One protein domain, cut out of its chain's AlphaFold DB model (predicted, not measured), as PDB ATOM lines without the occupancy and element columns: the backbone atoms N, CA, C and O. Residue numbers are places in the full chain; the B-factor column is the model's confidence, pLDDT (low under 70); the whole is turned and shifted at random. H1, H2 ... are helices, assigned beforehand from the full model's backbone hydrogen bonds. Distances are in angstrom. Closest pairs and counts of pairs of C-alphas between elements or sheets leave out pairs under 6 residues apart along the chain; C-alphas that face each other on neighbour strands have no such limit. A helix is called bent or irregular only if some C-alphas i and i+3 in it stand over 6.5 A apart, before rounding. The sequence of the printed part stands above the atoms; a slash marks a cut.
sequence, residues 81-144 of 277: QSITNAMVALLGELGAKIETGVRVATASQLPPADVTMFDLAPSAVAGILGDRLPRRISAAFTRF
ATOM      1  N   GLN A  81       6.129  49.758 254.410       93.12
ATOM      2  CA  GLN A  81       6.155  51.010 253.650       93.12
ATOM      3  C   GLN A  81       6.210  50.769 252.136       93.12
ATOM      4  O   GLN A  81       5.535  51.479 251.400       93.12
ATOM      5  N   SER A  82       6.952  49.763 251.661       94.31
ATOM      6  CA  SER A  82       7.012  49.426 250.232       94.31
ATOM      7  C   SER A  82       5.644  49.019 249.690       94.31
ATOM      8  O   SER A  82       5.268  49.427 248.596       94.31
ATOM      9  N   ILE A  83       4.872  48.267 250.482       94.44
ATOM     10  CA  ILE A  83       3.501  47.872 250.129       94.44
ATOM     11  C   ILE A  83       2.615  49.120 250.033       94.44
ATOM     12  O   ILE A  83       1.913  49.299 249.041       94.44
ATOM     13  N   THR A  84       2.688  50.014 251.024       95.25
ATOM     14  CA  THR A  84       1.951  51.288 251.006       95.25
ATOM     15  C   THR A  84       2.318  52.140 249.794       95.25
ATOM     16  O   THR A  84       1.425  52.618 249.101       95.25
ATOM     17  N   ASN A  85       3.610  52.294 249.495       96.00
ATOM     18  CA  ASN A  85       4.082  53.078 248.353       96.00
ATOM     19  C   ASN A  85       3.568  52.506 247.025       96.00
ATOM     20  O   ASN A  85       3.111  53.266 246.176       96.00
ATOM     21  N   ALA A  86       3.592  51.178 246.867       96.62
ATOM     22  CA  ALA A  86       3.069  50.514 245.676       96.62
ATOM     23  C   ALA A  86       1.557  50.737 245.510       96.62
ATOM     24  O   ALA A  86       1.099  51.047 244.413       96.62
ATOM     25  N   MET A  87       0.782  50.640 246.599       97.00
ATOM     26  CA  MET A  87      -0.658  50.926 246.564       97.00
ATOM     27  C   MET A  87      -0.944  52.392 246.223       97.00
ATOM     28  O   MET A  87      -1.812  52.662 245.402       97.00
ATOM     29  N   VAL A  88      -0.203  53.338 246.811       97.25
ATOM     30  CA  VAL A  88      -0.347  54.776 246.523       97.25
ATOM     31  C   VAL A  88      -0.044  55.080 245.055       97.25
ATOM     32  O   VAL A  88      -0.801  55.818 244.428       97.25
ATOM     33  N   ALA A  89       1.019  54.494 244.497       97.44
ATOM     34  CA  ALA A  89       1.370  54.663 243.089       97.44
ATOM     35  C   ALA A  89       0.255  54.145 242.164       97.44
ATOM     36  O   ALA A  89      -0.233  54.895 241.321       97.44
ATOM     37  N   LEU A  90      -0.214  52.911 242.391       98.06
ATOM     38  CA  LEU A  90      -1.296  52.308 241.606       98.06
ATOM     39  C   LEU A  90      -2.599  53.117 241.700       98.06
ATOM     40  O   LEU A  90      -3.270  53.348 240.699       98.06
ATOM     41  N   LEU A  91      -2.959  53.579 242.897       97.44
ATOM     42  CA  LEU A  91      -4.132  54.429 243.093       97.44
ATOM     43  C   LEU A  91      -4.006  55.751 242.323       97.44
ATOM     44  O   LEU A  91      -4.987  56.202 241.735       97.44
ATOM     45  N   GLY A  92      -2.810  56.342 242.282       97.06
ATOM     46  CA  GLY A  92      -2.527  57.535 241.483       97.06
ATOM     47  C   GLY A  92      -2.724  57.304 239.982       97.06
ATOM     48  O   GLY A  92      -3.365  58.122 239.324       97.06
ATOM     49  N   GLU A  93      -2.256  56.171 239.453       97.88
ATOM     50  CA  GLU A  93      -2.473  55.773 238.049       97.88
ATOM     51  C   GLU A  93      -3.962  55.587 237.718       97.88
ATOM     52  O   GLU A  93      -4.407  55.913 236.618       97.88
ATOM     53  N   LEU A  94      -4.751  55.122 238.691       98.19
ATOM     54  CA  LEU A  94      -6.206  54.977 238.583       98.19
ATOM     55  C   LEU A  94      -6.977  56.291 238.827       98.19
ATOM     56  O   LEU A  94      -8.208  56.294 238.802       98.19
ATOM     57  N   GLY A  95      -6.279  57.408 239.057       97.56
ATOM     58  CA  GLY A  95      -6.879  58.731 239.248       97.56
ATOM     59  C   GLY A  95      -7.437  58.992 240.650       97.56
ATOM     60  O   GLY A  95      -8.205  59.940 240.839       97.56
ATOM     61  N   ALA A  96      -7.070  58.179 241.645       96.94
ATOM     62  CA  ALA A  96      -7.450  58.423 243.030       96.94
ATOM     63  C   ALA A  96      -6.763  59.683 243.582       96.94
ATOM     64  O   ALA A  96      -5.617  59.997 243.257       96.94
ATOM     65  N   LYS A  97      -7.458  60.386 244.478       95.56
ATOM     66  CA  LYS A  97      -6.919  61.531 245.220       95.56
ATOM     67  C   LYS A  97      -6.730  61.142 246.678       95.56
ATOM     68  O   LYS A  97      -7.648  60.606 247.295       95.56
ATOM     69  N   ILE A  98      -5.547  61.420 247.217       95.81
ATOM     70  CA  ILE A  98      -5.200  61.126 248.609       95.81
ATOM     71  C   ILE A  98      -4.957  62.449 249.328       95.81
ATOM     72  O   ILE A  98      -4.038  63.188 248.986       95.81
ATOM     73  N   GLU A  99      -5.773  62.729 250.341       95.12
ATOM     74  CA  GLU A  99      -5.625  63.899 251.204       95.12
ATOM     75  C   GLU A  99      -5.108  63.465 252.580       95.12
ATOM     76  O   GLU A  99      -5.724  62.659 253.278       95.12
ATOM     77  N   THR A 100      -3.952  63.998 252.978       96.06
ATOM     78  CA  THR A 100      -3.316  63.717 254.275       96.06
ATOM     79  C   THR A 100      -3.309  64.953 255.164       96.06
ATOM     80  O   THR A 100      -3.413  66.073 254.676       96.06
ATOM     81  N   GLY A 101      -3.167  64.775 256.480       95.69
ATOM     82  CA  GLY A 101      -3.190  65.894 257.435       95.69
ATOM     83  C   GLY A 101      -4.594  66.443 257.721       95.69
ATOM     84  O   GLY A 101      -4.748  67.326 258.561       95.69
ATOM     85  N   VAL A 102      -5.627  65.882 257.088       95.62
ATOM     86  CA  VAL A 102      -7.030  66.238 257.308       95.62
ATOM     87  C   VAL A 102      -7.646  65.273 258.317       95.62
ATOM     88  O   VAL A 102      -7.738  64.069 258.080       95.62
ATOM     89  N   ARG A 103      -8.096  65.798 259.460       95.94
ATOM     90  CA  ARG A 103      -8.878  65.028 260.433       95.94
ATOM     91  C   ARG A 103     -10.363  65.316 260.242       95.94
ATOM     92  O   ARG A 103     -10.842  66.366 260.656       95.94
ATOM     93  N   VAL A 104     -11.089  64.345 259.698       96.00
ATOM     94  CA  VAL A 104     -12.555  64.383 259.640       96.00
ATOM     95  C   VAL A 104     -13.116  64.112 261.037       96.00
ATOM     96  O   VAL A 104     -12.966  63.018 261.582       96.00
ATOM     97  N   ALA A 105     -13.731  65.127 261.635       96.12
ATOM     98  CA  ALA A 105     -14.359  65.083 262.951       96.12
ATOM     99  C   ALA A 105     -15.891  65.036 262.869       96.12
ATOM    100  O   ALA A 105     -16.523  64.529 263.793       96.12
ATOM    101  N   THR A 106     -16.486  65.537 261.783       96.00
ATOM    102  CA  THR A 106     -17.942  65.573 261.600       96.00
ATOM    103  C   THR A 106     -18.344  65.154 260.193       96.00
ATOM    104  O   THR A 106     -17.607  65.330 259.222       96.00
ATOM    105  N   ALA A 107     -19.561  64.636 260.057       95.31
ATOM    106  CA  ALA A 107     -20.085  64.195 258.769       95.31
ATOM    107  C   ALA A 107     -20.275  65.327 257.743       95.31
ATOM    108  O   ALA A 107     -20.410  65.039 256.559       95.31
ATOM    109  N   SER A 108     -20.314  66.593 258.174       94.62
ATOM    110  CA  SER A 108     -20.409  67.757 257.281       94.62
ATOM    111  C   SER A 108     -19.100  68.067 256.553       94.62
ATOM    112  O   SER A 108     -19.113  68.820 255.589       94.62
ATOM    113  N   GLN A 109     -17.975  67.510 257.014       95.38
ATOM    114  CA  GLN A 109     -16.667  67.644 256.366       95.38
ATOM    115  C   GLN A 109     -16.449  66.602 255.259       95.38
ATOM    116  O   GLN A 109     -15.430  66.641 254.577       95.38
ATOM    117  N   LEU A 110     -17.370  65.647 255.100       93.50
ATOM    118  CA  LEU A 110     -17.280  64.624 254.064       93.50
ATOM    119  C   LEU A 110     -17.754  65.199 252.722       93.50
ATOM    120  O   LEU A 110     -18.821  65.821 252.684       93.50
ATOM    121  N   PRO A 111     -17.016  64.973 251.624       91.88
ATOM    122  CA  PRO A 111     -17.466  65.388 250.304       91.88
ATOM    123  C   PRO A 111     -18.724  64.606 249.884       91.88
ATOM    124  O   PRO A 111     -18.942  63.484 250.357       91.88
ATOM    125  N   PRO A 112     -19.549  65.158 248.975       93.19
ATOM    126  CA  PRO A 112     -20.617  64.399 248.334       93.19
ATOM    127  C   PRO A 112     -20.051  63.151 247.645       93.19
ATOM    128  O   PRO A 112     -19.089  63.244 246.885       93.19
ATOM    129  N   ALA A 113     -20.644  61.991 247.916       95.75
ATOM    130  CA  ALA A 113     -20.234  60.712 247.345       95.75
ATOM    131  C   ALA A 113     -21.423  59.748 247.289       95.75
ATOM    132  O   ALA A 113     -22.296  59.793 248.158       95.75
ATOM    133  N   ASP A 114     -21.418  58.833 246.317       96.94
ATOM    134  CA  ASP A 114     -22.406  57.748 246.236       96.94
ATOM    135  C   ASP A 114     -22.222  56.729 247.370       96.94
ATOM    136  O   ASP A 114     -23.185  56.170 247.896       96.94
ATOM    137  N   VAL A 115     -20.965  56.496 247.770       96.62
ATOM    138  CA  VAL A 115     -20.587  55.581 248.849       96.62
ATOM    139  C   VAL A 115     -19.490  56.211 249.702       96.62
ATOM    140  O   VAL A 115     -18.468  56.661 249.195       96.62
ATOM    141  N   THR A 116     -19.673  56.183 251.022       95.38
ATOM    142  CA  THR A 116     -18.626  56.519 251.995       95.38
ATOM    143  C   THR A 116     -18.214  55.261 252.749       95.38
ATOM    144  O   THR A 116     -19.045  54.623 253.397       95.38
ATOM    145  N   MET A 117     -16.929  54.913 252.691       96.12
ATOM    146  CA  MET A 117     -16.358  53.776 253.416       96.12
ATOM    147  C   MET A 117     -15.466  54.272 254.556       96.12
ATOM    148  O   MET A 117     -14.561  55.071 254.338       96.12
ATOM    149  N   PHE A 118     -15.716  53.786 255.773       95.62
ATOM    150  CA  PHE A 118     -14.910  54.104 256.951       95.62
ATOM    151  C   PHE A 118     -14.034  52.913 257.345       95.62
ATOM    152  O   PHE A 118     -14.552  51.861 257.714       95.62
ATOM    153  N   ASP A 119     -12.720  53.116 257.351       96.12
ATOM    154  CA  ASP A 119     -11.721  52.218 257.946       96.12
ATOM    155  C   ASP A 119     -11.296  52.798 259.292       96.12
ATOM    156  O   ASP A 119     -10.187  53.290 259.498       96.12
ATOM    157  N   LEU A 120     -12.275  52.875 260.188       95.31
ATOM    158  CA  LEU A 120     -12.136  53.478 261.504       95.31
ATOM    159  C   LEU A 120     -12.760  52.563 262.551       95.31
ATOM    160  O   LEU A 120     -13.679  51.790 262.276       95.31
ATOM    161  N   ALA A 121     -12.303  52.708 263.796       92.62
ATOM    162  CA  ALA A 121     -12.951  52.060 264.926       92.62
ATOM    163  C   ALA A 121     -14.440  52.469 265.006       92.62
ATOM    164  O   ALA A 121     -14.756  53.640 264.770       92.62
ATOM    165  N   PRO A 122     -15.357  51.564 265.407       94.69
ATOM    166  CA  PRO A 122     -16.792  51.862 265.453       94.69
ATOM    167  C   PRO A 122     -17.134  53.123 266.255       94.69
ATOM    168  O   PRO A 122     -17.969  53.922 265.840       94.69
ATOM    169  N   SER A 123     -16.445  53.355 267.375       93.19
ATOM    170  CA  SER A 123     -16.628  54.553 268.200       93.19
ATOM    171  C   SER A 123     -16.254  55.851 267.476       93.19
ATOM    172  O   SER A 123     -16.940  56.855 267.646       93.19
ATOM    173  N   ALA A 124     -15.217  55.837 266.631       95.12
ATOM    174  CA  ALA A 124     -14.842  56.993 265.818       95.12
ATOM    175  C   ALA A 124     -15.900  57.281 264.743       95.12
ATOM    176  O   ALA A 124     -16.278  58.435 264.555       95.12
ATOM    177  N   VAL A 125     -16.447  56.239 264.105       96.44
ATOM    178  CA  VAL A 125     -17.556  56.385 263.144       96.44
ATOM    179  C   VAL A 125     -18.803  56.954 263.822       96.44
ATOM    180  O   VAL A 125     -19.438  57.857 263.281       96.44
ATOM    181  N   ALA A 126     -19.136  56.472 265.025       95.75
ATOM    182  CA  ALA A 126     -20.246  57.013 265.808       95.75
ATOM    183  C   ALA A 126     -20.038  58.498 266.152       95.75
ATOM    184  O   ALA A 126     -20.986  59.272 266.064       95.75
ATOM    185  N   GLY A 127     -18.803  58.902 266.476       95.25
ATOM    186  CA  GLY A 127     -18.449  60.304 266.707       95.25
ATOM    187  C   GLY A 127     -18.599  61.185 265.462       95.25
ATOM    188  O   GLY A 127     -19.185  62.259 265.552       95.25
ATOM    189  N   ILE A 128     -18.131  60.718 264.299       96.88
ATOM    190  CA  ILE A 128     -18.204  61.477 263.037       96.88
ATOM    191  C   ILE A 128     -19.651  61.626 262.556       96.88
ATOM    192  O   ILE A 128     -20.057  62.712 262.138       96.88
ATOM    193  N   LEU A 129     -20.429  60.538 262.580       96.25
ATOM    194  CA  LEU A 129     -21.793  60.532 262.048       96.25
ATOM    195  C   LEU A 129     -22.815  61.157 263.001       96.25
ATOM    196  O   LEU A 129     -23.823  61.676 262.520       96.25
ATOM    197  N   GLY A 130     -22.573  61.124 264.316       94.44
ATOM    198  CA  GLY A 130     -23.477  61.687 265.318       94.44
ATOM    199  C   GLY A 130     -24.923  61.229 265.105       94.44
ATOM    200  O   GLY A 130     -25.196  60.035 264.962       94.44
ATOM    201  N   ASP A 131     -25.840  62.192 265.002       93.62
ATOM    202  CA  ASP A 131     -27.278  61.946 264.829       93.62
ATOM    203  C   ASP A 131     -27.666  61.367 263.459       93.62
ATOM    204  O   ASP A 131     -28.784  60.876 263.292       93.62
ATOM    205  N   ARG A 132     -26.752  61.353 262.475       93.31
ATOM    206  CA  ARG A 132     -26.984  60.666 261.190       93.31
ATOM    207  C   ARG A 132     -26.965  59.145 261.336       93.31
ATOM    208  O   ARG A 132     -27.424  58.442 260.438       93.31
ATOM    209  N   LEU A 133     -26.419  58.622 262.437       94.88
ATOM    210  CA  LEU A 133     -26.371  57.191 262.707       94.88
ATOM    211  C   LEU A 133     -27.617  56.771 263.509       94.88
ATOM    212  O   LEU A 133     -27.837  57.295 264.604       94.88
ATOM    213  N   PRO A 134     -28.422  55.793 263.042       95.88
ATOM    214  CA  PRO A 134     -29.579  55.321 263.794       95.88
ATOM    215  C   PRO A 134     -29.207  54.948 265.232       95.88
ATOM    216  O   PRO A 134     -28.224  54.236 265.457       95.88
ATOM    217  N   ARG A 135     -30.022  55.372 266.211       95.25
ATOM    218  CA  ARG A 135     -29.725  55.241 267.655       95.25
ATOM    219  C   ARG A 135     -29.253  53.842 268.063       95.25
ATOM    220  O   ARG A 135     -28.306  53.708 268.831       95.25
ATOM    221  N   ARG A 136     -29.875  52.789 267.518       95.69
ATOM    222  CA  ARG A 136     -29.501  51.389 267.792       95.69
ATOM    223  C   ARG A 136     -28.084  51.047 267.313       95.69
ATOM    224  O   ARG A 136     -27.377  50.322 268.005       95.69
ATOM    225  N   ILE A 137     -27.678  51.557 266.151       95.44
ATOM    226  CA  ILE A 137     -26.345  51.328 265.576       95.44
ATOM    227  C   ILE A 137     -25.305  52.140 266.345       95.44
ATOM    228  O   ILE A 137     -24.282  51.587 266.741       95.44
ATOM    229  N   SER A 138     -25.605  53.405 266.651       95.50
ATOM    230  CA  SER A 138     -24.740  54.246 267.488       95.50
ATOM    231  C   SER A 138     -24.478  53.611 268.862       95.50
ATOM    232  O   SER A 138     -23.327  53.476 269.285       95.50
ATOM    233  N   ALA A 139     -25.518  53.082 269.517       94.56
ATOM    234  CA  ALA A 139     -25.373  52.342 270.771       94.56
ATOM    235  C   ALA A 139     -24.510  51.072 270.628       94.56
ATOM    236  O   ALA A 139     -23.745  50.741 271.532       94.56
ATOM    237  N   ALA A 140     -24.604  50.349 269.507       95.31
ATOM    238  CA  ALA A 140     -23.762  49.178 269.257       95.31
ATOM    239  C   ALA A 140     -22.287  49.564 269.042       95.31
ATOM    240  O   ALA A 140     -21.395  48.920 269.591       95.31
ATOM    241  N   PHE A 141     -22.033  50.632 268.284       95.50
ATOM    242  CA  PHE A 141     -20.689  51.113 267.963       95.50
ATOM    243  C   PHE A 141     -19.966  51.667 269.194       95.50
ATOM    244  O   PHE A 141     -18.793  51.373 269.409       95.50
ATOM    245  N   THR A 142     -20.677  52.412 270.037       93.00
ATOM    246  CA  THR A 142     -20.137  52.975 271.287       93.00
ATOM    247  C   THR A 142     -19.879  51.922 272.364       93.00
ATOM    248  O   THR A 142     -18.982  52.091 273.183       93.00
ATOM    249  N   ARG A 143     -20.619  50.805 272.356       93.50
ATOM    250  CA  ARG A 143     -20.410  49.672 273.278       93.50
ATOM    251  C   ARG A 143     -19.339  48.686 272.811       93.50
ATOM    252  O   ARG A 143     -19.058  47.725 273.532       93.50
ATOM    253  N   PHE A 144     -18.769  48.881 271.621       91.38
ATOM    254  CA  PHE A 144     -17.721  48.010 271.106       91.38
ATOM    255  C   PHE A 144     -16.509  48.022 272.045       91.38
ATOM    256  O   PHE A 144     -15.982  49.077 272.391       91.38
TER     257      PHE A 144
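AT A GLANCE: This is residues 81 to 144 of the 277 residues of the protein "Putative phytoene dehydrogenase" of Mycobacterium kansasii (UniProt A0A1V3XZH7). A single helix, H1, sits alone at one end, and a small helical hairpin of H2 and H3 sits at the other, with a long winding stretch, residues 94 to 121, joining the two ends. No other helix meets H1, and residues 111 to 120 stand free as well. The printed part has 64 residues with three named helices, H1, H2 and H3 in that order, and no named strand; the class is all helix, with 32 residues in the helices. The whole is loose, with a radius of gyration of the C-alphas of 14.8 A, and elongated, spanning 40 by 25 by 21 A.

IN THESE COORDINATES: Find C-alpha 81 at (6.155, 51.010, 253.650); from there H1, residues 81 to 93, runs 18.5 A to C-alpha 93 at (-2.473, 55.773, 238.049). Go on past residues 94 to 121 to Pro 122, where H2 begins; it holds residues 122 to 132 and measures 14.1 A. H2 is irregular: C-alphas 128 and 131 are 9.3 A apart, against about 5 A in a regular helix. H3, residues 135 to 142, measures 10.5 A and ends at C-alpha 142, at (-20.137, 52.975, 271.287).

HOW THE PARTS SIT: Start at H1, which is apart from H2 and from H3. Look next at H2 and H3, which touch and form a helical hairpin; their closest C-alphas, those of Pro 122 and Phe 141, are 4.7 A apart. Their lines stand at a shallow tilt of 24 degrees, and they run opposite ways. In H1 and H3 every O i to N i+4 pair is within hydrogen-bond range; in H2, 5 of 7 are.

THE WHOLE: The two C-alphas farthest apart, those of Ser 82 and Arg 135, are 41.1 A from each other. The link from H1 to H2 is long, with 28 residues, and the link from H2 to H3 is tight, with 2. The printed part has no cut. Its mean pLDDT is 95.4, and no printed residue is under 70.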